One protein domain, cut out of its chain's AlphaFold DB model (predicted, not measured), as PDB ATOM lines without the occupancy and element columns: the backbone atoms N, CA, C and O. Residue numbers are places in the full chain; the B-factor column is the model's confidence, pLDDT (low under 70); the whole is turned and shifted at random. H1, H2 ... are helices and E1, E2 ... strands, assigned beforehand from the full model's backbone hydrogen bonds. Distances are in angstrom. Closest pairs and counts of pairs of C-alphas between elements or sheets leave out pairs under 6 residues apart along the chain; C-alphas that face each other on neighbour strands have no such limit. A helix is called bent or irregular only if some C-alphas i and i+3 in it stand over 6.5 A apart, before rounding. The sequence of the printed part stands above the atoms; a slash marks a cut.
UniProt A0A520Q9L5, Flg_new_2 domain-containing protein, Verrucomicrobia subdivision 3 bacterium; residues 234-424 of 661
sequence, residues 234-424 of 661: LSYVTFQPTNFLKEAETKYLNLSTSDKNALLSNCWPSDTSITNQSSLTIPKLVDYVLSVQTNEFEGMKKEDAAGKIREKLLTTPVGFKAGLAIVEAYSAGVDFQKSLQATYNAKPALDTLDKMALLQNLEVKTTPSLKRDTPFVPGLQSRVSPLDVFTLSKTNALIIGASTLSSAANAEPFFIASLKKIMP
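What this domain is: This is residues 234 to 424 of the 661 residues of the protein "Flg_new_2 domain-containing protein" of Verrucomicrobia subdivision 3 bacterium (UniProt A0A520Q9L5). The model is an elongated body of two lobes: a small three-stranded sheet with the long helix H6 along one face, and a cluster of crossed shorter helices, H2 to H5. H1 and residues 324 to 329 of H6 meet between the lobes, while H7 shares H6's face of the sheet and H8 is on the opposite face. The printed part has 191 residues, with eight named helices and three named strands in the order E1, H1 to H8, E2, E3; the sheet runs E1, E3, E2, antiparallel throughout, and the class is mostly helix. The whole is loose, with a radius of gyration of the C-alphas of 20.0 A and spans of 63 by 32 by 30 A.

How they stand to each other: E1, residues 234 to 239, is an edge strand antiparallel to E3, residues 414 to 423, with N 237 and O 416 2.9 A apart. E2, residues 398 to 401, forms a hairpin with E3, with N 399 and O 417 2.8 A apart. H6, residues 324 to 346, is on the sheet at a height of 8.6 A and runs along the strands, at 13 degrees to E3 on the local plane. H7, residues 352 to 359, touches H6, the closest C-alphas being those of Tyr 344 and Thr 352, 6.7 A apart. H8, residues 386 to 391, is on the sheet at a height of 8.8 A. H1, residues 241 to 253, is irregular, with C-alphas 243 and 246 8.0 A apart; it touches H6 closest at the C-alphas of Ala 248 and Ala 325, 4.9 A. The hub H5, residues 302 to 315, touches H1, H2, H4 and H6; its C-alpha 306 is 5.9 A from that of Val 286 in H4, residues 282 to 292. H2, residues 257 to 267, touches H3, residues 274 to 277, closest at the C-alphas of Asn 261 and Thr 275, 4.9 A. Every O i to N i+4 pair is within hydrogen-bond range in H2, H4, H5, H6, H7 and H8; H1 has 6 of 9, and H3 is too short for such a pair.

Where its parts are: E1 begins at C-alpha 234, (25.270, 21.750, -25.074). H1 measures 17.5 A, H5 19.9 A and E3 27.5 A from first to last C-alpha. H6 is 33.4 A long and starts at C-alpha 324, (45.701, 30.911, -6.071). E3 ends at C-alpha 423, (17.666, 17.233, -32.819).

The domain as a whole: The C-alphas of Asn 276 and Pro 424 are the farthest apart, at 63.6 A. The printed part has no cut. The links H7 to H8 and E2 to E3 are long, and residues 365 to 366 pair antiparallel with residues 235 to 236 of E1. Confidence is under 70 at residues 318 to 322 and 401 to 412.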
ATOM      1  N   LEU A 234      24.543  21.984 -26.313       95.00
ATOM      2  CA  LEU A 234      25.270  21.750 -25.074       95.00
ATOM      3  C   LEU A 234      24.765  22.687 -23.983       95.00
ATOM      4  O   LEU A 234      24.487  23.859 -24.238       95.00
ATOM      5  N   SER A 235      24.706  22.166 -22.765       95.25
ATOM      6  CA  SER A 235      24.755  22.964 -21.545       95.25
ATOM      7  C   SER A 235      26.190  22.959 -21.033       95.25
ATOM      8  O   SER A 235      26.839  21.918 -21.075       95.25
ATOM      9  N   TYR A 236      26.700  24.076 -20.528       93.88
ATOM     10  CA  TYR A 236      28.032  24.126 -19.933       93.88
ATOM     11  C   TYR A 236      28.098  25.063 -18.731       93.88
ATOM     12  O   TYR A 236      27.345  26.030 -18.630       93.88
ATOM     13  N   VAL A 237      29.028  24.759 -17.830       92.88
ATOM     14  CA  VAL A 237      29.360  25.553 -16.643       92.88
ATOM     15  C   VAL A 237      30.838  25.915 -16.712       92.88
ATOM     16  O   VAL A 237      31.666  25.085 -17.092       92.88
ATOM     17  N   THR A 238      31.173  27.147 -16.334       89.56
ATOM     18  CA  THR A 238      32.559  27.625 -16.228       89.56
ATOM     19  C   THR A 238      32.870  28.028 -14.795       89.56
ATOM     20  O   THR A 238      32.115  28.797 -14.201       89.56
ATOM     21  N   PHE A 239      34.003  27.581 -14.267       88.12
ATOM     22  CA  PHE A 239      34.478  27.902 -12.925       88.12
ATOM     23  C   PHE A 239      35.394  29.122 -13.003       88.12
ATOM     24  O   PHE A 239      36.596  29.003 -13.225       88.12
ATOM     25  N   GLN A 240      34.801  30.310 -12.889       86.31
ATOM     26  CA  GLN A 240      35.534  31.575 -12.963       86.31
ATOM     27  C   GLN A 240      36.380  31.781 -11.695       86.31
ATOM     28  O   GLN A 240      35.818  31.705 -10.601       86.31
ATOM     29  N   PRO A 241      37.690  32.092 -11.799       83.94
ATOM     30  CA  PRO A 241      38.549  32.344 -10.635       83.94
ATOM     31  C   PRO A 241      38.025  33.443  -9.702       83.94
ATOM     32  O   PRO A 241      38.183  33.359  -8.486       83.94
ATOM     33  N   THR A 242      37.337  34.442 -10.254       86.00
ATOM     34  CA  THR A 242      36.719  35.544  -9.501       86.00
ATOM     35  C   THR A 242      35.678  35.080  -8.478       86.00
ATOM     36  O   THR A 242      35.476  35.752  -7.468       86.00
ATOM     37  N   ASN A 243      35.079  33.901  -8.667       88.31
ATOM     38  CA  ASN A 243      34.134  33.320  -7.711       88.31
ATOM     39  C   ASN A 243      34.823  32.670  -6.497       88.31
ATOM     40  O   ASN A 243      34.147  32.387  -5.514       88.31
ATOM     41  N   PHE A 244      36.146  32.461  -6.541       87.00
ATOM     42  CA  PHE A 244      36.924  31.732  -5.524       87.00
ATOM     43  C   PHE A 244      37.956  32.611  -4.796       87.00
ATOM     44  O   PHE A 244      38.923  32.123  -4.204       87.00
ATOM     45  N   LEU A 245      37.786  33.936  -4.844       87.69
ATOM     46  CA  LEU A 245      38.725  34.882  -4.229       87.69
ATOM     47  C   LEU A 245      38.786  34.746  -2.697       87.69
ATOM     48  O   LEU A 245      39.816  35.026  -2.095       87.69
ATOM     49  N   LYS A 246      37.705  34.315  -2.038       88.81
ATOM     50  CA  LYS A 246      37.667  34.187  -0.570       88.81
ATOM     51  C   LYS A 246      38.486  32.982  -0.082       88.81
ATOM     52  O   LYS A 246      39.229  33.074   0.896       88.81
ATOM     53  N   GLU A 247      38.371  31.869  -0.787       86.94
ATOM     54  CA  GLU A 247      39.128  30.639  -0.578       86.94
ATOM     55  C   GLU A 247      40.616  30.889  -0.869       86.94
ATOM     56  O   GLU A 247      41.480  30.592  -0.039       86.94
ATOM     57  N   ALA A 248      40.905  31.565  -1.987       85.94
ATOM     58  CA  ALA A 248      42.257  31.956  -2.374       85.94
ATOM     59  C   ALA A 248      42.923  32.896  -1.358       85.94
ATOM     60  O   ALA A 248      44.104  32.737  -1.055       85.94
ATOM     61  N   GLU A 249      42.177  33.845  -0.788       88.75
ATOM     62  CA  GLU A 249      42.663  34.734   0.272       88.75
ATOM     63  C   GLU A 249      43.060  33.958   1.535       88.75
ATOM     64  O   GLU A 249      44.104  34.223   2.129       88.75
ATOM     65  N   THR A 250      42.296  32.926   1.897       86.75
ATOM     66  CA  THR A 250      42.654  32.048   3.021       86.75
ATOM     67  C   THR A 250      43.965  31.302   2.744       86.75
ATOM     68  O   THR A 250      44.816  31.196   3.630       86.75
ATOM     69  N   LYS A 251      44.189  30.843   1.504       83.81
ATOM     70  CA  LYS A 251      45.478  30.257   1.093       83.81
ATOM     71  C   LYS A 251      46.613  31.277   1.105       83.81
ATOM     72  O   LYS A 251      47.685  30.957   1.610       83.81
ATOM     73  N   TYR A 252      46.372  32.495   0.615       83.94
ATOM     74  CA  TYR A 252      47.353  33.582   0.622       83.94
ATOM     75  C   TYR A 252      47.864  33.860   2.038       83.94
ATOM     76  O   TYR A 252      49.073  33.943   2.250       83.94
ATOM     77  N   LEU A 253      46.970  33.933   3.029       84.44
ATOM     78  CA  LEU A 253      47.351  34.178   4.424       84.44
ATOM     79  C   LEU A 253      48.308  33.107   4.973       84.44
ATOM     80  O   LEU A 253      49.223  33.456   5.723       84.44
ATOM     81  N   ASN A 254      48.158  31.857   4.529       83.56
ATOM     82  CA  ASN A 254      48.966  30.705   4.939       83.56
ATOM     83  C   ASN A 254      50.262  30.506   4.125       83.56
ATOM     84  O   ASN A 254      51.013  29.574   4.411       83.56
ATOM     85  N   LEU A 255      50.538  31.344   3.118       82.25
ATOM     86  CA  LEU A 255      51.783  31.271   2.347       82.25
ATOM     87  C   LEU A 255      53.009  31.656   3.185       82.25
ATOM     88  O   LEU A 255      52.934  32.512   4.074       82.25
ATOM     89  N   SER A 256      54.159  31.067   2.841       84.75
ATOM     90  CA  SER A 256      55.448  31.464   3.409       84.75
ATOM     91  C   SER A 256      55.788  32.910   3.030       84.75
ATOM     92  O   SER A 256      55.355  33.411   1.990       84.75
ATOM     93  N   THR A 257      56.598  33.593   3.843       84.25
ATOM     94  CA  THR A 257      57.047  34.965   3.540       84.25
ATOM     95  C   THR A 257      57.760  35.044   2.187       84.25
ATOM     96  O   THR A 257      57.556  35.995   1.438       84.25
ATOM     97  N   SER A 258      58.542  34.016   1.834       80.44
ATOM     98  CA  SER A 258      59.226  33.935   0.538       80.44
ATOM     99  C   SER A 258      58.238  33.859  -0.630       80.44
ATOM    100  O   SER A 258      58.426  34.546  -1.632       80.44
ATOM    101  N   ASP A 259      57.176  33.060  -0.501       80.25
ATOM    102  CA  ASP A 259      56.153  32.924  -1.546       80.25
ATOM    103  C   ASP A 259      55.312  34.200  -1.685       80.25
ATOM    104  O   ASP A 259      55.002  34.615  -2.801       80.25
ATOM    105  N   LYS A 260      54.983  34.860  -0.563       85.50
ATOM    106  CA  LYS A 260      54.293  36.161  -0.571       85.50
ATOM    107  C   LYS A 260      55.132  37.224  -1.266       85.50
ATOM    108  O   LYS A 260      54.611  37.929  -2.119       85.50
ATOM    109  N   ASN A 261      56.426  37.303  -0.959       84.38
ATOM    110  CA  ASN A 261      57.335  38.243  -1.614       84.38
ATOM    111  C   ASN A 261      57.395  38.007  -3.129       84.38
ATOM    112  O   ASN A 261      57.245  38.955  -3.892       84.38
ATOM    113  N   ALA A 262      57.539  36.751  -3.563       81.56
ATOM    114  CA  ALA A 262      57.565  36.407  -4.983       81.56
ATOM    115  C   ALA A 262      56.254  36.775  -5.705       81.56
ATOM    116  O   ALA A 262      56.295  37.302  -6.816       81.56
ATOM    117  N   LEU A 263      55.100  36.541  -5.070       83.81
ATOM    118  CA  LEU A 263      53.793  36.927  -5.605       83.81
ATOM    119  C   LEU A 263      53.648  38.448  -5.717       83.81
ATOM    120  O   LEU A 263      53.279  38.954  -6.773       83.81
ATOM    121  N   LEU A 264      53.972  39.180  -4.650       87.56
ATOM    122  CA  LEU A 264      53.867  40.638  -4.600       87.56
ATOM    123  C   LEU A 264      54.751  41.319  -5.650       87.56
ATOM    124  O   LEU A 264      54.274  42.205  -6.359       87.56
ATOM    125  N   SER A 265      55.999  40.864  -5.803       85.44
ATOM    126  CA  SER A 265      56.909  41.358  -6.841       85.44
ATOM    127  C   SER A 265      56.408  41.082  -8.257       85.44
ATOM    128  O   SER A 265      56.685  41.872  -9.151       85.44
ATOM    129  N   ASN A 266      55.671  39.989  -8.484       83.00
ATOM    130  CA  ASN A 266      55.131  39.693  -9.812       83.00
ATOM    131  C   ASN A 266      53.859  40.501 -10.122       83.00
ATOM    132  O   ASN A 266      53.653  40.929 -11.253       83.00
ATOM    133  N   CYS A 267      53.013  40.745  -9.117       83.69
ATOM    134  CA  CYS A 267      51.821  41.584  -9.260       83.69
ATOM    135  C   CYS A 267      52.168  43.057  -9.541       83.69
ATOM    136  O   CYS A 267      51.473  43.713 -10.322       83.69
ATOM    137  N   TRP A 268      53.226  43.567  -8.899       86.81
ATOM    138  CA  TRP A 268      53.665  44.964  -8.991       86.81
ATOM    139  C   TRP A 268      55.191  45.067  -9.126       86.81
ATOM    140  O   TRP A 268      55.869  45.497  -8.193       86.81
ATOM    141  N   PRO A 269      55.755  44.713 -10.295       81.31
ATOM    142  CA  PRO A 269      57.206  44.714 -10.507       81.31
ATOM    143  C   PRO A 269      57.833  46.115 -10.476       81.31
ATOM    144  O   PRO A 269      59.043  46.241 -10.318       81.31
ATOM    145  N   SER A 270      57.027  47.170 -10.630       83.19
ATOM    146  CA  SER A 270      57.468  48.567 -10.582       83.19
ATOM    147  C   SER A 270      57.660  49.113  -9.163       83.19
ATOM    148  O   SER A 270      58.299  50.153  -9.010       83.19
ATOM    149  N   ASP A 271      57.141  48.442  -8.130       83.88
ATOM    150  CA  ASP A 271      57.274  48.877  -6.738       83.88
ATOM    151  C   ASP A 271      58.380  48.092  -6.019       83.88
ATOM    152  O   ASP A 271      58.210  46.943  -5.616       83.88
ATOM    153  N   THR A 272      59.525  48.742  -5.808       81.88
ATOM    154  CA  THR A 272      60.689  48.153  -5.128       81.88
ATOM    155  C   THR A 272      60.474  47.920  -3.630       81.88
ATOM    156  O   THR A 272      61.242  47.182  -3.013       81.88
ATOM    157  N   SER A 273      59.440  48.521  -3.034       87.00
ATOM    158  CA  SER A 273      59.114  48.424  -1.606       87.00
ATOM    159  C   SER A 273      57.953  47.467  -1.308       87.00
ATOM    160  O   SER A 273      57.685  47.193  -0.134       87.00
ATOM    161  N   ILE A 274      57.298  46.899  -2.329       85.12
ATOM    162  CA  ILE A 274      56.119  46.030  -2.162       85.12
ATOM    163  C   ILE A 274      56.413  44.779  -1.320       85.12
ATOM    164  O   ILE A 274      55.571  44.336  -0.540       85.12
ATOM    165  N   THR A 275      57.629  44.227  -1.393       85.38
ATOM    166  CA  THR A 275      58.022  43.037  -0.617       85.38
ATOM    167  C   THR A 275      58.129  43.303   0.883       85.38
ATOM    168  O   THR A 275      57.974  42.382   1.685       85.38
ATOM    169  N   ASN A 276      58.326  44.564   1.285       88.31
ATOM    170  CA  ASN A 276      58.333  44.965   2.696       88.31
ATOM    171  C   ASN A 276      56.928  44.899   3.316       88.31
ATOM    172  O   ASN A 276      56.789  44.932   4.535       88.31
ATOM    173  N   GLN A 277      55.890  44.769   2.483       87.25
ATOM    174  CA  GLN A 277      54.487  44.729   2.892       87.25
ATOM    175  C   GLN A 277      53.931  43.303   3.030       87.25
ATOM    176  O   GLN A 277      52.737  43.124   3.264       87.25
ATOM    177  N   SER A 278      54.764  42.264   2.922       82.38
ATOM    178  CA  SER A 278      54.333  40.854   2.951       82.38
ATOM    179  C   SER A 278      53.698  40.388   4.266       82.38
ATOM    180  O   SER A 278      53.013  39.362   4.292       82.38
ATOM    181  N   SER A 279      53.877  41.143   5.353       82.44
ATOM    182  CA  SER A 279      53.213  40.916   6.641       82.44
ATOM    183  C   SER A 279      51.843  41.593   6.768       82.44
ATOM    184  O   SER A 279      51.148  41.366   7.761       82.44
ATOM    185  N   LEU A 280      51.448  42.450   5.819       86.19
ATOM    186  CA  LEU A 280      50.158  43.135   5.855       86.19
ATOM    187  C   LEU A 280      48.999  42.189   5.516       86.19
ATOM    188  O   LEU A 280      49.127  41.233   4.750       86.19
ATOM    189  N   THR A 281      47.824  42.498   6.066       85.75
ATOM    190  CA  THR A 281      46.563  41.906   5.610       85.75
ATOM    191  C   THR A 281      46.200  42.459   4.230       85.75
ATOM    192  O   THR A 281      46.590  43.577   3.896       85.75
ATOM    193  N   ILE A 282      45.411  41.717   3.443       85.19
ATOM    194  CA  ILE A 282      44.991  42.159   2.101       85.19
ATOM    195  C   ILE A 282      44.359  43.566   2.115       85.19
ATOM    196  O   ILE A 282      44.776  44.378   1.296       85.19
ATOM    197  N   PRO A 283      43.462  43.938   3.053       87.31
ATOM    198  CA  PRO A 283      42.926  45.301   3.104       87.31
ATOM    199  C   PRO A 283      43.994  46.391   3.287       87.31
ATOM    200  O   PRO A 283      43.938  47.425   2.631       87.31
ATOM    201  N   LYS A 284      45.008  46.149   4.130       87.69
ATOM    202  CA  LYS A 284      46.105  47.107   4.344       87.69
ATOM    203  C   LYS A 284      47.067  47.157   3.158       87.69
ATOM    204  O   LYS A 284      47.595  48.216   2.841       87.69
ATOM    205  N   LEU A 285      47.281  46.019   2.502       86.50
ATOM    206  CA  LEU A 285      48.053  45.944   1.267       86.50
ATOM    207  C   LEU A 285      47.355  46.713   0.137       86.50
ATOM    208  O   LEU A 285      48.021  47.413  -0.615       86.50
ATOM    209  N   VAL A 286      46.025  46.634   0.047       87.31
ATOM    210  CA  VAL A 286      45.220  47.426  -0.893       87.31
ATOM    211  C   VAL A 286      45.411  48.922  -0.650       87.31
ATOM    212  O   VAL A 286      45.705  49.642  -1.600       87.31
ATOM    213  N   ASP A 287      45.300  49.389   0.600       88.19
ATOM    214  CA  ASP A 287      45.528  50.804   0.930       88.19
ATOM    215  C   ASP A 287      46.944  51.264   0.528       88.19
ATOM    216  O   ASP A 287      47.107  52.351  -0.026       88.19
ATOM    217  N   TYR A 288      47.959  50.420   0.740       88.12
ATOM    218  CA  TYR A 288      49.330  50.700   0.309       88.12
ATOM    219  C   TYR A 288      49.461  50.765  -1.223       88.12
ATOM    220  O   TYR A 288      49.979  51.749  -1.750       88.12
ATOM    221  N   VAL A 289      48.942  49.774  -1.957       86.25
ATOM    222  CA  VAL A 289      49.019  49.736  -3.428       86.25
ATOM    223  C   VAL A 289      48.307  50.938  -4.050       86.25
ATOM    224  O   VAL A 289      48.848  51.542  -4.971       86.25
ATOM    225  N   LEU A 290      47.151  51.348  -3.516       85.69
ATOM    226  CA  LEU A 290      46.447  52.556  -3.968       85.69
ATOM    227  C   LEU A 290      47.277  53.835  -3.782       85.69
ATOM    228  O   LEU A 290      47.143  54.764  -4.574       85.69
ATOM    229  N   SER A 291      48.129  53.888  -2.752       83.94
ATOM    230  CA  SER A 291      48.980  55.054  -2.484       83.94
ATOM    231  C   SER A 291      50.198  55.154  -3.410       83.94
ATOM    232  O   SER A 291      50.690  56.255  -3.643       83.94
ATOM    233  N   VAL A 292      50.672  54.024  -3.950       83.50
ATOM    234  CA  VAL A 292      51.883  53.952  -4.789       83.50
ATOM    235  C   VAL A 292      51.548  53.857  -6.282       83.50
ATOM    236  O   VAL A 292      52.255  54.427  -7.108       83.50
ATOM    237  N   GLN A 293      50.454  53.186  -6.652       80.94
ATOM    238  CA  GLN A 293      50.028  52.969  -8.043       80.94
ATOM    239  C   GLN A 293      48.957  53.985  -8.477       80.94
ATOM    240  O   GLN A 293      47.896  53.621  -8.987       80.94
ATOM    241  N   THR A 294      49.217  55.278  -8.270       73.75
ATOM    242  CA  THR A 294      48.224  56.352  -8.466       73.75
ATOM    243  C   THR A 294      47.686  56.441  -9.896       73.75
ATOM    244  O   THR A 294      46.517  56.762 -10.086       73.75
ATOM    245  N   ASN A 295      48.507  56.102 -10.894       77.62
ATOM    246  CA  ASN A 295      48.135  56.169 -12.312       77.62
ATOM    247  C   ASN A 295      47.269  54.972 -12.767       77.62
ATOM    248  O   ASN A 295      46.498  55.107 -13.710       77.62
ATOM    249  N   GLU A 296      47.378  53.795 -12.128       76.69
ATOM    250  CA  GLU A 296      46.628  52.578 -12.522       76.69
ATOM    251  C   GLU A 296      45.150  52.645 -12.083       76.69
ATOM    252  O   GLU A 296      44.284  52.011 -12.690       76.69
ATOM    253  N   PHE A 297      44.849  53.437 -11.048       81.25
ATOM    254  CA  PHE A 297      43.523  53.521 -10.418       81.25
ATOM    255  C   PHE A 297      42.911  54.932 -10.442       81.25
ATOM    256  O   PHE A 297      41.939  55.196  -9.732       81.25
ATOM    257  N   GLU A 298      43.456  55.839 -11.257       79.12
ATOM    258  CA  GLU A 298      42.974  57.216 -11.373       79.12
ATOM    259  C   GLU A 298      41.487  57.263 -11.787       79.12
ATOM    260  O   GLU A 298      41.050  56.577 -12.712       79.12
ATOM    261  N   GLY A 299      40.677  58.046 -11.066       77.38
ATOM    262  CA  GLY A 299      39.240  58.202 -11.336       77.38
ATOM    263  C   GLY A 299      38.345  57.019 -10.927       77.38
ATOM    264  O   GLY A 299      37.128  57.095 -11.105       77.38
ATOM    265  N   MET A 300      38.900  55.941 -10.358       84.62
ATOM    266  CA  MET A 300      38.134  54.782  -9.887       84.62
ATOM    267  C   MET A 300      37.641  54.977  -8.445       84.62
ATOM    268  O   MET A 300      38.336  55.555  -7.609       84.62
ATOM    269  N   LYS A 301      36.445  54.468  -8.115       87.62
ATOM    270  CA  LYS A 301      35.983  54.422  -6.717       87.62
ATOM    271  C   LYS A 301      36.896  53.511  -5.899       87.62
ATOM    272  O   LYS A 301      37.361  52.485  -6.399       87.62
ATOM    273  N   LYS A 302      37.123  53.861  -4.628       81.06
ATOM    274  CA  LYS A 302      38.045  53.133  -3.742       81.06
ATOM    275  C   LYS A 302      37.669  51.652  -3.623       81.06
ATOM    276  O   LYS A 302      38.547  50.794  -3.614       81.06
ATOM    277  N   GLU A 303      36.376  51.351  -3.573       83.31
ATOM    278  CA  GLU A 303      35.840  49.995  -3.462       83.31
ATOM    279  C   GLU A 303      36.108  49.159  -4.724       83.31
ATOM    280  O   GLU A 303      36.527  48.004  -4.626       83.31
ATOM    281  N   ASP A 304      35.940  49.755  -5.906       85.12
ATOM    282  CA  ASP A 304      36.174  49.088  -7.192       85.12
ATOM    283  C   ASP A 304      37.673  48.826  -7.409       85.12
ATOM    284  O   ASP A 304      38.075  47.745  -7.849       85.12
ATOM    285  N   ALA A 305      38.519  49.790  -7.030       84.31
ATOM    286  CA  ALA A 305      39.970  49.660  -7.105       84.31
ATOM    287  C   ALA A 305      40.493  48.595  -6.125       84.31
ATOM    288  O   ALA A 305      41.318  47.756  -6.497       84.31
ATOM    289  N   ALA A 306      39.943  48.549  -4.906       86.56
ATOM    290  CA  ALA A 306      40.217  47.490  -3.938       86.56
ATOM    291  C   ALA A 306      39.846  46.098  -4.474       86.56
ATOM    292  O   ALA A 306      40.612  45.144  -4.310       86.56
ATOM    293  N   GLY A 307      38.701  45.988  -5.157       86.38
ATOM    294  CA  GLY A 307      38.267  44.764  -5.827       86.38
ATOM    295  C   GLY A 307      39.267  44.285  -6.880       86.38
ATOM    296  O   GLY A 307      39.696  43.132  -6.832       86.38
ATOM    297  N   LYS A 308      39.713  45.181  -7.770       86.69
ATOM    298  CA  LYS A 308      40.691  44.852  -8.823       86.69
ATOM    299  C   LYS A 308      42.061  44.466  -8.277       86.69
ATOM    300  O   LYS A 308      42.667  43.522  -8.774       86.69
ATOM    301  N   ILE A 309      42.550  45.157  -7.247       87.44
ATOM    302  CA  ILE A 309      43.823  44.826  -6.588       87.44
ATOM    303  C   ILE A 309      43.753  43.424  -5.978       87.44
ATOM    304  O   ILE A 309      44.673  42.623  -6.148       87.44
ATOM    305  N   ARG A 310      42.642  43.107  -5.304       89.56
ATOM    306  CA  ARG A 310      42.403  41.786  -4.712       89.56
ATOM    307  C   ARG A 310      42.315  40.694  -5.776       89.56
ATOM    308  O   ARG A 310      42.918  39.638  -5.606       89.56
ATOM    309  N   GLU A 311      41.604  40.942  -6.872       88.56
ATOM    310  CA  GLU A 311      41.523  40.016  -8.003       88.56
ATOM    311  C   GLU A 311      42.901  39.771  -8.625       88.56
ATOM    312  O   GLU A 311      43.318  38.618  -8.745       88.56
ATOM    313  N   LYS A 312      43.648  40.839  -8.937       87.25
ATOM    314  CA  LYS A 312      45.007  40.769  -9.491       87.25
ATOM    315  C   LYS A 312      45.926  39.962  -8.578       87.25
ATOM    316  O   LYS A 312      46.553  39.014  -9.039       87.25
ATOM    317  N   LEU A 313      45.940  40.251  -7.276       87.75
ATOM    318  CA  LEU A 313      46.767  39.532  -6.303       87.75
ATOM    319  C   LEU A 313      46.497  38.022  -6.289       87.75
ATOM    320  O   LEU A 313      47.426  37.225  -6.210       87.75
ATOM    321  N   LEU A 314      45.225  37.629  -6.333       87.69
ATOM    322  CA  LEU A 314      44.823  36.237  -6.133       87.69
ATOM    323  C   LEU A 314      44.782  35.425  -7.435       87.69
ATOM    324  O   LEU A 314      44.766  34.195  -7.379       87.69
ATOM    325  N   THR A 315      44.789  36.082  -8.595       82.94
ATOM    326  CA  THR A 315      44.806  35.433  -9.918       82.94
ATOM    327  C   THR A 315      46.183  35.446 -10.584       82.94
ATOM    328  O   THR A 315      46.433  34.598 -11.441       82.94
ATOM    329  N   THR A 316      47.098  36.329 -10.164       81.69
ATOM    330  CA  THR A 316      48.450  36.417 -10.733       81.69
ATOM    331  C   THR A 316      49.258  35.146 -10.441       81.69
ATOM    332  O   THR A 316      49.282  34.669  -9.301       81.69
ATOM    333  N   PRO A 317      49.932  34.569 -11.447       71.88
ATOM    334  CA  PRO A 317      50.781  33.397 -11.254       71.88
ATOM    335  C   PRO A 317      52.140  33.718 -10.632       71.88
ATOM    336  O   PRO A 317      52.585  34.860 -10.642       71.88
ATOM    337  N   VAL A 318      52.847  32.693 -10.145       63.72
ATOM    338  CA  VAL A 318      54.225  32.822  -9.634       63.72
ATOM    339  C   VAL A 318      55.083  31.684 -10.177       63.72
ATOM    340  O   VAL A 318      54.868  30.515  -9.847       63.72
ATOM    341  N   GLY A 319      56.068  32.011 -11.015       61.06
ATOM    342  CA  GLY A 319      56.885  31.007 -11.704       61.06
ATOM    343  C   GLY A 319      56.022  30.060 -12.551       61.06
ATOM    344  O   GLY A 319      55.228  30.511 -13.369       61.06
ATOM    345  N   PHE A 320      56.146  28.747 -12.329       42.19
ATOM    346  CA  PHE A 320      55.351  27.707 -13.006       42.19
ATOM    347  C   PHE A 320      54.014  27.378 -12.314       42.19
ATOM    348  O   PHE A 320      53.365  26.396 -12.670       42.19
ATOM    349  N   LYS A 321      53.607  28.140 -11.290       59.97
ATOM    350  CA  LYS A 321      52.374  27.892 -10.528       59.97
ATOM    351  C   LYS A 321      51.273  28.856 -10.973       59.97
ATOM    352  O   LYS A 321      51.485  30.069 -10.987       59.97
ATOM    353  N   ALA A 322      50.098  28.317 -11.298       65.25
ATOM    354  CA  ALA A 322      48.887  29.105 -11.532       65.25
ATOM    355  C   ALA A 322      48.517  29.951 -10.296       65.25
ATOM    356  O   ALA A 322      48.864  29.593  -9.167       65.25
ATOM    357  N   GLY A 323      47.799  31.060 -10.505       75.25
ATOM    358  CA  GLY A 323      47.315  31.913  -9.416       75.25
ATOM    359  C   GLY A 323      46.423  31.159  -8.423       75.25
ATOM    360  O   GLY A 323      45.749  30.190  -8.781       75.25
ATOM    361  N   LEU A 324      46.397  31.604  -7.165       81.75
ATOM    362  CA  LEU A 324      45.701  30.911  -6.071       81.75
ATOM    363  C   LEU A 324      44.211  30.678  -6.364       81.75
ATOM    364  O   LEU A 324      43.715  29.572  -6.167       81.75
ATOM    365  N   ALA A 325      43.514  31.685  -6.890       83.25
ATOM    366  CA  ALA A 325      42.100  31.593  -7.253       83.25
ATOM    367  C   ALA A 325      41.852  30.686  -8.468       83.25
ATOM    368  O   ALA A 325      40.812  30.035  -8.551       83.25
ATOM    369  N   ILE A 326      42.822  30.587  -9.384       81.44
ATOM    370  CA  ILE A 326      42.765  29.665 -10.528       81.44
ATOM    371  C   ILE A 326      42.857  28.218 -10.029       81.44
ATOM    372  O   ILE A 326      42.100  27.362 -10.482       81.44
ATOM    373  N   VAL A 327      43.734  27.948  -9.056       78.25
ATOM    374  CA  VAL A 327      43.866  26.621  -8.432       78.25
ATOM    375  C   VAL A 327      42.587  26.219  -7.692       78.25
ATOM    376  O   VAL A 327      42.176  25.064  -7.788       78.25
ATOM    377  N   GLU A 328      41.938  27.147  -6.983       84.81
ATOM    378  CA  GLU A 328      40.661  26.857  -6.313       84.81
ATOM    379  C   GLU A 328      39.535  26.580  -7.301       84.81
ATOM    380  O   GLU A 328      38.834  25.578  -7.165       84.81
ATOM    381  N   ALA A 329      39.403  27.415  -8.333       84.56
ATOM    382  CA  ALA A 329      38.419  27.205  -9.386       84.56
ATOM    383  C   ALA A 329      38.618  25.853 -10.086       84.56
ATOM    384  O   ALA A 329      37.652  25.135 -10.344       84.56
ATOM    385  N   TYR A 330      39.874  25.475 -10.337       83.12
ATOM    386  CA  TYR A 330      40.228  24.172 -10.888       83.12
ATOM    387  C   TYR A 330      39.843  23.028  -9.941       83.12
ATOM    388  O   TYR A 330      39.218  22.062 -10.372       83.12
ATOM    389  N   SER A 331      40.168  23.133  -8.647       83.00
ATOM    390  CA  SER A 331      39.819  22.108  -7.654       83.00
ATOM    391  C   SER A 331      38.305  21.924  -7.538       83.00
ATOM    392  O   SER A 331      37.821  20.795  -7.591       83.00
ATOM    393  N   ALA A 332      37.554  23.025  -7.454       85.31
ATOM    394  CA  ALA A 332      36.095  23.001  -7.423       85.31
ATOM    395  C   ALA A 332      35.512  22.377  -8.700       85.31
ATOM    396  O   ALA A 332      34.595  21.558  -8.632       85.31
ATOM    397  N   GLY A 333      36.090  22.706  -9.858       85.69
ATOM    398  CA  GLY A 333      35.744  22.099 -11.138       85.69
ATOM    399  C   GLY A 333      35.960  20.586 -11.160       85.69
ATOM    400  O   GLY A 333      35.069  19.844 -11.573       85.69
ATOM    401  N   VAL A 334      37.099  20.107 -10.653       83.12
ATOM    402  CA  VAL A 334      37.420  18.673 -10.550       83.12
ATOM    403  C   VAL A 334      36.480  17.944  -9.586       83.12
ATOM    404  O   VAL A 334      36.060  16.818  -9.861       83.12
ATOM    405  N   ASP A 335      36.113  18.554  -8.463       85.06
ATOM    406  CA  ASP A 335      35.196  17.933  -7.503       85.06
ATOM    407  C   ASP A 335      33.754  17.888  -8.031       85.06
ATOM    408  O   ASP A 335      33.063  16.867  -7.888       85.06
ATOM    409  N   PHE A 336      33.320  18.938  -8.736       88.81
ATOM    410  CA  PHE A 336      32.060  18.922  -9.472       88.81
ATOM    411  C   PHE A 336      32.081  17.868 -10.583       88.81
ATOM    412  O   PHE A 336      31.130  17.099 -10.694       88.81
ATOM    413  N   GLN A 337      33.175  17.759 -11.346       87.38
ATOM    414  CA  GLN A 337      33.356  16.737 -12.381       87.38
ATOM    415  C   GLN A 337      33.170  15.330 -11.811       87.38
ATOM    416  O   GLN A 337      32.394  14.551 -12.362       87.38
ATOM    417  N   LYS A 338      33.855  14.995 -10.709       85.31
ATOM    418  CA  LYS A 338      33.747  13.674 -10.065       85.31
ATOM    419  C   LYS A 338      32.306  13.378  -9.655       85.31
ATOM    420  O   LYS A 338      31.796  12.292  -9.929       85.31
ATOM    421  N   SER A 339      31.645  14.354  -9.035       86.69
ATOM    422  CA  SER A 339      30.254  14.230  -8.583       86.69
ATOM    423  C   SER A 339      29.291  14.059  -9.762       86.69
ATOM    424  O   SER A 339      28.393  13.212  -9.725       86.69
ATOM    425  N   LEU A 340      29.499  14.832 -10.829       88.81
ATOM    426  CA  LEU A 340      28.714  14.780 -12.055       88.81
ATOM    427  C   LEU A 340      28.888  13.443 -12.768       88.81
ATOM    428  O   LEU A 340      27.897  12.819 -13.129       88.81
ATOM    429  N   GLN A 341      30.124  12.973 -12.920       87.62
ATOM    430  CA  GLN A 341      30.426  11.703 -13.570       87.62
ATOM    431  C   GLN A 341      29.844  10.523 -12.786       87.62
ATOM    432  O   GLN A 341      29.244   9.636 -13.387       87.62
ATOM    433  N   ALA A 342      29.933  10.528 -11.452       87.50
ATOM    434  CA  ALA A 342      29.311   9.501 -10.616       87.50
ATOM    435  C   ALA A 342      27.778   9.479 -10.774       87.50
ATOM    436  O   ALA A 342      27.190   8.417 -10.986       87.50
ATOM    437  N   THR A 343      27.137  10.651 -10.733       87.19
ATOM    438  CA  THR A 343      25.677  10.783 -10.893       87.19
ATOM    439  C   THR A 343      25.229  10.363 -12.291       87.19
ATOM    440  O   THR A 343      24.247   9.637 -12.450       87.19
ATOM    441  N   TYR A 344      25.975  10.786 -13.309       85.38
ATOM    442  CA  TYR A 344      25.705  10.468 -14.700       85.38
ATOM    443  C   TYR A 344      25.883   8.970 -14.987       85.38
ATOM    444  O   TYR A 344      25.016   8.376 -15.620       85.38
ATOM    445  N   ASN A 345      26.934   8.334 -14.459       85.06
ATOM    446  CA  ASN A 345      27.156   6.890 -14.589       85.06
ATOM    447  C   ASN A 345      26.059   6.067 -13.898       85.06
ATOM    448  O   ASN A 345      25.683   5.010 -14.397       85.06
ATOM    449  N   ALA A 346      25.533   6.545 -12.765       88.69
ATOM    450  CA  ALA A 346      24.447   5.872 -12.058       88.69
ATOM    451  C   ALA A 346      23.110   5.970 -12.813       88.69
ATOM    452  O   ALA A 346      22.349   5.003 -12.861       88.69
ATOM    453  N   LYS A 347      22.807   7.138 -13.397       88.31
ATOM    454  CA  LYS A 347      21.585   7.365 -14.177       88.31
ATOM    455  C   LYS A 347      21.831   8.396 -15.288       88.31
ATOM    456  O   LYS A 347      21.660   9.596 -15.050       88.31
ATOM    457  N   PRO A 348      22.173   7.951 -16.509       86.12
ATOM    458  CA  PRO A 348      22.450   8.863 -17.611       86.12
ATOM    459  C   PRO A 348      21.202   9.665 -18.001       86.12
ATOM    460  O   PRO A 348      20.174   9.104 -18.391       86.12
ATOM    461  N   ALA A 349      21.284  10.991 -17.901       88.50
ATOM    462  CA  ALA A 349      20.243  11.914 -18.340       88.50
ATOM    463  C   ALA A 349      20.875  13.205 -18.877       88.50
ATOM    464  O   ALA A 349      21.907  13.663 -18.391       88.50
ATOM    465  N   LEU A 350      20.263  13.787 -19.912       89.25
ATOM    466  CA  LEU A 350      20.808  14.974 -20.590       89.25
ATOM    467  C   LEU A 350      20.689  16.252 -19.742       89.25
ATOM    468  O   LEU A 350      21.416  17.213 -19.965       89.25
ATOM    469  N   ASP A 351      19.796  16.255 -18.751       90.62
ATOM    470  CA  ASP A 351      19.577  17.372 -17.831       90.62
ATOM    471  C   ASP A 351      20.333  17.223 -16.495       90.62
ATOM    472  O   ASP A 351      20.155  18.044 -15.594       90.62
ATOM    473  N   THR A 352      21.188  16.198 -16.350       89.81
ATOM    474  CA  THR A 352      21.942  15.946 -15.108       89.81
ATOM    475  C   THR A 352      22.861  17.113 -14.753       89.81
ATOM    476  O   THR A 352      22.885  17.527 -13.595       89.81
ATOM    477  N   LEU A 353      23.576  17.684 -15.733       92.12
ATOM    478  CA  LEU A 353      24.436  18.849 -15.504       92.12
ATOM    479  C   LEU A 353      23.616  20.051 -15.022       92.12
ATOM    480  O   LEU A 353      23.971  20.642 -14.006       92.12
ATOM    481  N   ASP A 354      22.498  20.355 -15.688       92.31
ATOM    482  CA  ASP A 354      21.624  21.484 -15.342       92.31
ATOM    483  C   ASP A 354      21.099  21.356 -13.897       92.31
ATOM    484  O   ASP A 354      21.154  22.308 -13.118       92.31
ATOM    485  N   LYS A 355      20.660  20.152 -13.501       92.12
ATOM    486  CA  LYS A 355      20.172  19.871 -12.140       92.12
ATOM    487  C   LYS A 355      21.268  19.969 -11.082       92.12
ATOM    488  O   LYS A 355      21.035  20.529 -10.015       92.12
ATOM    489  N   MET A 356      22.449  19.413 -11.346       91.25
ATOM    490  CA  MET A 356      23.552  19.430 -10.381       91.25
ATOM    491  C   MET A 356      24.158  20.819 -10.215       91.25
ATOM    492  O   MET A 356      24.484  21.207  -9.096       91.25
ATOM    493  N   ALA A 357      24.278  21.574 -11.307       90.75
ATOM    494  CA  ALA A 357      24.724  22.957 -11.267       90.75
ATOM    495  C   ALA A 357      23.770  23.819 -10.427       90.75
ATOM    496  O   ALA A 357      24.229  24.579  -9.579       90.75
ATOM    497  N   LEU A 358      22.452  23.619 -10.569       90.81
ATOM    498  CA  LEU A 358      21.447  24.310  -9.759       90.81
ATOM    499  C   LEU A 358      21.605  24.032  -8.252       90.81
ATOM    500  O   LEU A 358      21.524  24.960  -7.453       90.81
ATOM    501  N   LEU A 359      21.886  22.783  -7.858       88.12
ATOM    502  CA  LEU A 359      22.117  22.417  -6.448       88.12
ATOM    503  C   LEU A 359      23.357  23.087  -5.841       88.12
ATOM    504  O   LEU A 359      23.423  23.259  -4.626       88.12
ATOM    505  N   GLN A 360      24.332  23.453  -6.673       83.81
ATOM    506  CA  GLN A 360      25.566  24.123  -6.258       83.81
ATOM    507  C   GLN A 360      25.565  25.626  -6.574       83.81
ATOM    508  O   GLN A 360      26.598  26.275  -6.437       83.81
ATOM    509  N   ASN A 361      24.414  26.180  -6.976       85.56
ATOM    510  CA  ASN A 361      24.253  27.582  -7.361       85.56
ATOM    511  C   ASN A 361      25.241  28.035  -8.462       85.56
ATOM    512  O   ASN A 361      25.758  29.151  -8.435       85.56
ATOM    513  N   LEU A 362      25.531  27.147  -9.420       87.62
ATOM    514  CA  LEU A 362      26.399  27.411 -10.568       87.62
ATOM    515  C   LEU A 362      25.573  27.872 -11.777       87.62
ATOM    516  O   LEU A 362      24.536  27.287 -12.097       87.62
ATOM    517  N   GLU A 363      26.055  28.893 -12.488       89.69
ATOM    518  CA  GLU A 363      25.413  29.403 -13.704       89.69
ATOM    519  C   GLU A 363      25.609  28.431 -14.880       89.69
ATOM    520  O   GLU A 363      26.738  28.120 -15.271       89.69
ATOM    521  N   VAL A 364      24.501  27.987 -15.477       93.25
ATOM    522  CA  VAL A 364      24.501  27.112 -16.656       93.25
ATOM    523  C   VAL A 364      24.220  27.925 -17.911       93.25
ATOM    524  O   VAL A 364      23.176  28.563 -18.034       93.25
ATOM    525  N   LYS A 365      25.115  27.832 -18.893       94.00
ATOM    526  CA  LYS A 365      24.961  28.449 -20.215       94.00
ATOM    527  C   LYS A 365      24.593  27.393 -21.248       94.00
ATOM    528  O   LYS A 365      25.018  26.248 -21.152       94.00
ATOM    529  N   THR A 366      23.781  27.762 -22.237       95.06
ATOM    530  CA  THR A 366      23.343  26.855 -23.312       95.06
ATOM    531  C   THR A 366      23.807  27.377 -24.665       95.06
ATOM    532  O   THR A 366      23.688  28.567 -24.948       95.06
ATOM    533  N   THR A 367      24.337  26.493 -25.507       94.06
ATOM    534  CA  THR A 367      24.761  26.855 -26.864       94.06
ATOM    535  C   THR A 367      23.561  26.992 -27.811       94.06
ATOM    536  O   THR A 367      22.529  26.337 -27.612       94.06
ATOM    537  N   PRO A 368      23.696  27.750 -28.913       92.44
ATOM    538  CA  PRO A 368      22.810  27.609 -30.068       92.44
ATOM    539  C   PRO A 368      22.788  26.163 -30.598       92.44
ATOM    540  O   PRO A 368      23.622  25.340 -30.213       92.44
ATOM    541  N   SER A 369      21.846  25.845 -31.490       91.19
ATOM    542  CA  SER A 369      21.841  24.550 -32.186       91.19
ATOM    543  C   SER A 369      23.069  24.426 -33.088       91.19
ATOM    544  O   SER A 369      23.187  25.131 -34.088       91.19
ATOM    545  N   LEU A 370      23.973  23.523 -32.722       91.69
ATOM    546  CA  LEU A 370      25.229  23.253 -33.412       91.69
ATOM    547  C   LEU A 370      24.983  22.241 -34.521       91.69
ATOM    548  O   LEU A 370      24.399  21.185 -34.271       91.69
ATOM    549  N   LYS A 371      25.441  22.547 -35.731       89.62
ATOM    550  CA  LYS A 371      25.501  21.607 -36.857       89.62
ATOM    551  C   LYS A 371      26.916  21.036 -36.982       89.62
ATOM    552  O   LYS A 371      27.863  21.616 -36.457       89.62
ATOM    553  N   ARG A 372      27.069  19.911 -37.685       84.31
ATOM    554  CA  ARG A 372      28.369  19.226 -37.827       84.31
ATOM    555  C   ARG A 372      29.424  20.086 -38.539       84.31
ATOM    556  O   ARG A 372      30.602  19.948 -38.250       84.31
ATOM    557  N   ASP A 373      28.983  20.978 -39.416       81.44
ATOM    558  CA  ASP A 373      29.770  21.936 -40.201       81.44
ATOM    559  C   ASP A 373      29.962  23.300 -39.510       81.44
ATOM    560  O   ASP A 373      30.540  24.215 -40.090       81.44
ATOM    561  N   THR A 374      29.475  23.474 -38.275       83.62
ATOM    562  CA  THR A 374      29.670  24.739 -37.546       83.62
ATOM    563  C   THR A 374      31.168  24.936 -37.275       83.62
ATOM    564  O   THR A 374      31.785  24.005 -36.772       83.62
ATOM    565  N   PRO A 375      31.769  26.110 -37.553       83.25
ATOM    566  CA  PRO A 375      33.227  26.282 -37.494       83.25
ATOM    567  C   PRO A 375      33.806  26.256 -36.071       83.25
ATOM    568  O   PRO A 375      34.963  25.900 -35.878       83.25
ATOM    569  N   PHE A 376      33.019  26.635 -35.062       88.19
ATOM    570  CA  PHE A 376      33.412  26.613 -33.650       88.19
ATOM    571  C   PHE A 376      32.180  26.503 -32.746       88.19
ATOM    572  O   PHE A 376      31.064  26.793 -33.170       88.19
ATOM    573  N   VAL A 377      32.371  26.130 -31.478       89.25
ATOM    574  CA  VAL A 377      31.292  26.083 -30.477       89.25
ATOM    575  C   VAL A 377      31.164  27.447 -29.781       89.25
ATOM    576  O   VAL A 377      32.073  27.832 -29.042       89.25
ATOM    577  N   PRO A 378      30.069  28.214 -29.971       88.44
ATOM    578  CA  PRO A 378      29.913  29.519 -29.331       88.44
ATOM    579  C   PRO A 378      29.924  29.410 -27.803       88.44
ATOM    580  O   PRO A 378      29.187  28.614 -27.222       88.44
ATOM    581  N   GLY A 379      30.760  30.219 -27.155       84.44
ATOM    582  CA  GLY A 379      30.971  30.202 -25.706       84.44
ATOM    583  C   GLY A 379      32.019  29.193 -25.231       84.44
ATOM    584  O   GLY A 379      32.485  29.313 -24.104       84.44
ATOM    585  N   LEU A 380      32.437  28.244 -26.072       85.75
ATOM    586  CA  LEU A 380      33.505  27.268 -25.816       85.75
ATOM    587  C   LEU A 380      34.507  27.241 -26.985       85.75
ATOM    588  O   LEU A 380      35.024  26.188 -27.363       85.75
ATOM    589  N   GLN A 381      34.759  28.411 -27.579       82.50
ATOM    590  CA  GLN A 381      35.708  28.582 -28.676       82.50
ATOM    591  C   GLN A 381      37.085  28.079 -28.247       82.50
ATOM    592  O   GLN A 381      37.452  28.245 -27.088       82.50
ATOM    593  N   SER A 382      37.808  27.429 -29.160       74.62
ATOM    594  CA  SER A 382      39.138  26.841 -28.912       74.62
ATOM    595  C   SER A 382      39.194  25.731 -27.846       74.62
ATOM    596  O   SER A 382      40.233  25.096 -27.695       74.62
ATOM    597  N   ARG A 383      38.083  25.457 -27.147       77.69
ATOM    598  CA  ARG A 383      37.980  24.507 -26.030       77.69
ATOM    599  C   ARG A 383      37.260  23.217 -26.383       77.69
ATOM    600  O   ARG A 383      37.546  22.173 -25.806       77.69
ATOM    601  N   VAL A 384      36.290  23.298 -27.291       85.00
ATOM    602  CA  VAL A 384      35.513  22.151 -27.761       85.00
ATOM    603  C   VAL A 384      35.454  22.185 -29.276       85.00
ATOM    604  O   VAL A 384      34.984  23.166 -29.861       85.00
ATOM    605  N   SER A 385      35.899  21.099 -29.913       86.50
ATOM    606  CA  SER A 385      35.709  20.935 -31.346       86.50
ATOM    607  C   SER A 385      34.242  20.609 -31.633       86.50
ATOM    608  O   SER A 385      33.655  19.762 -30.951       86.50
ATOM    609  N   PRO A 386      33.633  21.209 -32.671       86.19
ATOM    610  CA  PRO A 386      32.333  20.788 -33.181       86.19
ATOM    611  C   PRO A 386      32.254  19.272 -33.405       86.19
ATOM    612  O   PRO A 386      31.225  18.675 -33.106       86.19
ATOM    613  N   LEU A 387      33.341  18.621 -33.839       86.62
ATOM    614  CA  LEU A 387      33.364  17.174 -34.058       86.62
ATOM    615  C   LEU A 387      33.106  16.380 -32.766       86.62
ATOM    616  O   LEU A 387      32.306  15.442 -32.786       86.62
ATOM    617  N   ASP A 388      33.698  16.800 -31.644       87.44
ATOM    618  CA  ASP A 388      33.551  16.143 -30.339       87.44
ATOM    619  C   ASP A 388      32.096  16.175 -29.869       87.44
ATOM    620  O   ASP A 388      31.568  15.174 -29.382       87.44
ATOM    621  N   VAL A 389      31.392  17.284 -30.114       90.81
ATOM    622  CA  VAL A 389      29.959  17.434 -29.805       90.81
ATOM    623  C   VAL A 389      29.115  16.356 -30.489       90.81
ATOM    624  O   VAL A 389      28.149  15.840 -29.913       90.81
ATOM    625  N   PHE A 390      29.478  15.982 -31.718       90.56
ATOM    626  CA  PHE A 390      28.772  14.967 -32.498       90.56
ATOM    627  C   PHE A 390      29.161  13.522 -32.144       90.56
ATOM    628  O   PHE A 390      28.483  12.596 -32.593       90.56
ATOM    629  N   THR A 391      30.164  13.313 -31.286       88.94
ATOM    630  CA  THR A 391      30.453  12.001 -30.670       88.94
ATOM    631  C   THR A 391      29.591  11.723 -29.438       88.94
ATOM    632  O   THR A 391      29.436  10.569 -29.031       88.94
ATOM    633  N   LEU A 392      28.994  12.769 -28.854       90.62
ATOM    634  CA  LEU A 392      28.229  12.643 -27.620       90.62
ATOM    635  C   LEU A 392      26.955  11.811 -27.795       90.62
ATOM    636  O   LEU A 392      26.394  11.670 -28.880       90.62
ATOM    637  N   SER A 393      26.446  11.267 -26.705       88.31
ATOM    638  CA  SER A 393      25.190  10.524 -26.709       88.31
ATOM    639  C   SER A 393      24.524  10.603 -25.340       88.31
ATOM    640  O   SER A 393      25.037  11.232 -24.416       88.31
ATOM    641  N   LYS A 394      23.377   9.937 -25.176       84.31
ATOM    642  CA  LYS A 394      22.747   9.791 -23.856       84.31
ATOM    643  C   LYS A 394      23.592   9.005 -22.852       84.31
ATOM    644  O   LYS A 394      23.282   9.098 -21.674       84.31
ATOM    645  N   THR A 395      24.584   8.232 -23.295       81.69
ATOM    646  CA  THR A 395      25.489   7.448 -22.435       81.69
ATOM    647  C   THR A 395      26.901   8.030 -22.371       81.69
ATOM    648  O   THR A 395      27.676   7.639 -21.507       81.69
ATOM    649  N   ASN A 396      27.225   8.977 -23.254       84.94
ATOM    650  CA  ASN A 396      28.487   9.705 -23.297       84.94
ATOM    651  C   ASN A 396      28.202  11.194 -23.544       84.94
ATOM    652  O   ASN A 396      28.439  11.700 -24.635       84.94
ATOM    653  N   ALA A 397      27.577  11.885 -22.589       86.12
ATOM    654  CA  ALA A 397      27.156  13.276 -22.786       86.12
ATOM    655  C   ALA A 397      28.220  14.306 -22.405       86.12
ATOM    656  O   ALA A 397      28.027  15.471 -22.732       86.12
ATOM    657  N   LEU A 398      29.286  13.929 -21.697       89.12
ATOM    658  CA  LEU A 398      30.178  14.881 -21.035       89.12
ATOM    659  C   LEU A 398      31.397  15.229 -21.896       89.12
ATOM    660  O   LEU A 398      32.079  14.344 -22.401       89.12
ATOM    661  N   ILE A 399      31.708  16.522 -21.983       86.06
ATOM    662  CA  ILE A 399      32.990  17.045 -22.461       86.06
ATOM    663  C   ILE A 399      33.630  17.796 -21.305       86.06
ATOM    664  O   ILE A 399      33.021  18.685 -20.704       86.06
ATOM    665  N   ILE A 400      34.864  17.425 -20.995       76.69
ATOM    666  CA  ILE A 400      35.618  17.978 -19.879       76.69
ATOM    667  C   ILE A 400      36.865  18.621 -20.467       76.69
ATOM    668  O   ILE A 400      37.703  17.925 -21.035       76.69
ATOM    669  N   GLY A 401      36.983  19.940 -20.331       65.19
ATOM    670  CA  GLY A 401      38.211  20.644 -20.672       65.19
ATOM    671  C   GLY A 401      38.851  21.190 -19.409       65.19
ATOM    672  O   GLY A 401      38.399  22.179 -18.830       65.19
ATOM    673  N   ALA A 402      39.915  20.522 -18.981       55.34
ATOM    674  CA  ALA A 402      40.807  21.047 -17.967       55.34
ATOM    675  C   ALA A 402      41.776  22.016 -18.651       55.34
ATOM    676  O   ALA A 402      42.491  21.616 -19.571       55.34
ATOM    677  N   SER A 403      41.832  23.275 -18.211       51.69
ATOM    678  CA  SER A 403      42.991  24.097 -18.548       51.69
ATOM    679  C   SER A 403      44.212  23.469 -17.885       51.69
ATOM    680  O   SER A 403      44.207  23.149 -16.694       51.69
ATOM    681  N   THR A 404      45.263  23.223 -18.661       53.97
ATOM    682  CA  THR A 404      46.536  22.807 -18.082       53.97
ATOM    683  C   THR A 404      47.013  23.943 -17.185       53.97
ATOM    684  O   THR A 404      47.204  25.062 -17.661       53.97
ATOM    685  N   LEU A 405      47.236  23.672 -15.897       57.38
ATOM    686  CA  LEU A 405      47.736  24.649 -14.914       57.38
ATOM    687  C   LEU A 405      49.127  25.237 -15.274       57.38
ATOM    688  O   LEU A 405      49.682  26.011 -14.497       57.38
ATOM    689  N   SER A 406      49.703  24.867 -16.425       44.09
ATOM    690  CA  SER A 406      51.092  25.079 -16.838       44.09
ATOM    691  C   SER A 406      51.363  26.303 -17.731       44.09
ATOM    692  O   SER A 406      52.519  26.514 -18.084       44.09
ATOM    693  N   SER A 407      50.379  27.139 -18.091       47.41
ATOM    694  CA  SER A 407      50.638  28.374 -18.865       47.41
ATOM    695  C   SER A 407      49.811  29.553 -18.354       47.41
ATOM    696  O   SER A 407      48.646  29.735 -18.705       47.41
ATOM    697  N   ALA A 408      50.408  30.352 -17.478       51.50
ATOM    698  CA  ALA A 408      49.649  31.148 -16.527       51.50
ATOM    699  C   ALA A 408      49.387  32.617 -16.915       51.50
ATOM    700  O   ALA A 408      48.844  33.365 -16.111       51.50
ATOM    701  N   ALA A 409      49.703  33.032 -18.144       47.81
ATOM    702  CA  ALA A 409      49.324  34.367 -18.615       47.81
ATOM    703  C   ALA A 409      47.870  34.431 -19.131       47.81
ATOM    704  O   ALA A 409      47.258  35.486 -19.047       47.81
ATOM    705  N   ASN A 410      47.313  33.310 -19.618       51.78
ATOM    706  CA  ASN A 410      45.981  33.229 -20.242       51.78
ATOM    707  C   ASN A 410      45.264  31.900 -19.913       51.78
ATOM    708  O   ASN A 410      44.616  31.311 -20.777       51.78
ATOM    709  N   ALA A 411      45.432  31.368 -18.697       57.12
ATOM    710  CA  ALA A 411      44.798  30.105 -18.318       57.12
ATOM    711  C   ALA A 411      43.267  30.258 -18.343       57.12
ATOM    712  O   ALA A 411      42.688  30.956 -17.511       57.12
ATOM    713  N   GLU A 412      42.615  29.619 -19.312       69.50
ATOM    714  CA  GLU A 412      41.163  29.675 -19.434       69.50
ATOM    715  C   GLU A 412      40.482  29.018 -18.215       69.50
ATOM    716  O   GLU A 412      40.998  28.033 -17.666       69.50
ATOM    717  N   PRO A 413      39.316  29.527 -17.775       77.69
ATOM    718  CA  PRO A 413      38.561  28.933 -16.678       77.69
ATOM    719  C   PRO A 413      38.213  27.471 -16.964       77.69
ATOM    720  O   PRO A 413      37.774  27.136 -18.071       77.69
ATOM    721  N   PHE A 414      38.342  26.622 -15.941       83.75
ATOM    722  CA  PHE A 414      37.910  25.227 -16.005       83.75
ATOM    723  C   PHE A 414      36.436  25.161 -16.416       83.75
ATOM    724  O   PHE A 414      35.610  25.938 -15.921       83.75
ATOM    725  N   PHE A 415      36.084  24.249 -17.319       89.62
ATOM    726  CA  PHE A 415      34.706  24.110 -17.775       89.62
ATOM    727  C   PHE A 415      34.299  22.651 -17.923       89.62
ATOM    728  O   PHE A 415      35.110  21.764 -18.197       89.62
ATOM    729  N   ILE A 416      32.998  22.427 -17.785       90.75
ATOM    730  CA  ILE A 416      32.365  21.147 -18.085       90.75
ATOM    731  C   ILE A 416      31.155  21.427 -18.958       90.75
ATOM    732  O   ILE A 416      30.330  22.281 -18.628       90.75
ATOM    733  N   ALA A 417      31.049  20.701 -20.067       93.00
ATOM    734  CA  ALA A 417      29.900  20.729 -20.953       93.00
ATOM    735  C   ALA A 417      29.209  19.361 -20.980       93.00
ATOM    736  O   ALA A 417      29.844  18.319 -20.835       93.00
ATOM    737  N   SER A 418      27.895  19.368 -21.174       93.81
ATOM    738  CA  SER A 418      27.066  18.179 -21.323       93.81
ATOM    739  C   SER A 418      26.115  18.340 -22.497       93.81
ATOM    740  O   SER A 418      25.544  19.412 -22.712       93.81
ATOM    741  N   LEU A 419      25.881  17.253 -23.227       94.50
ATOM    742  CA  LEU A 419      24.811  17.160 -24.207       94.50
ATOM    743  C   LEU A 419      23.463  17.446 -23.539       94.50
ATOM    744  O   LEU A 419      23.043  16.716 -22.645       94.50
ATOM    745  N   LYS A 420      22.787  18.494 -24.011       94.50
ATOM    746  CA  LYS A 420      21.463  18.918 -23.540       94.50
ATOM    747  C   LYS A 420      20.355  18.338 -24.412       94.50
ATOM    748  O   LYS A 420      19.342  17.851 -23.916       94.50
ATOM    749  N   LYS A 421      20.533  18.401 -25.737       93.88
ATOM    750  CA  LYS A 421      19.507  18.001 -26.708       93.88
ATOM    751  C   LYS A 421      20.125  17.512 -28.014       93.88
ATOM    752  O   LYS A 421      21.029  18.152 -28.544       93.88
ATOM    753  N   ILE A 422      19.585  16.412 -28.543       92.50
ATOM    754  CA  ILE A 422      19.809  15.954 -29.922       92.50
ATOM    755  C   ILE A 422      18.549  16.283 -30.722       92.50
ATOM    756  O   ILE A 422      17.448  15.882 -30.340       92.50
ATOM    757  N   MET A 423      18.707  17.009 -31.822       92.00
ATOM    758  CA  MET A 423      17.666  17.233 -32.819       92.00
ATOM    759  C   MET A 423      18.005  16.356 -34.030       92.00
ATOM    760  O   MET A 423      18.967  16.666 -34.738       92.00
ATOM    761  N   PRO A 424      17.286  15.235 -34.238       89.38
ATOM    762  CA  PRO A 424      17.634  14.266 -35.269       89.38
ATOM    763  C   PRO A 424      17.471  14.859 -36.665       89.38
ATOM    764  O   PRO A 424      16.726  15.823 -36.867       89.38
TER     765      PRO A 424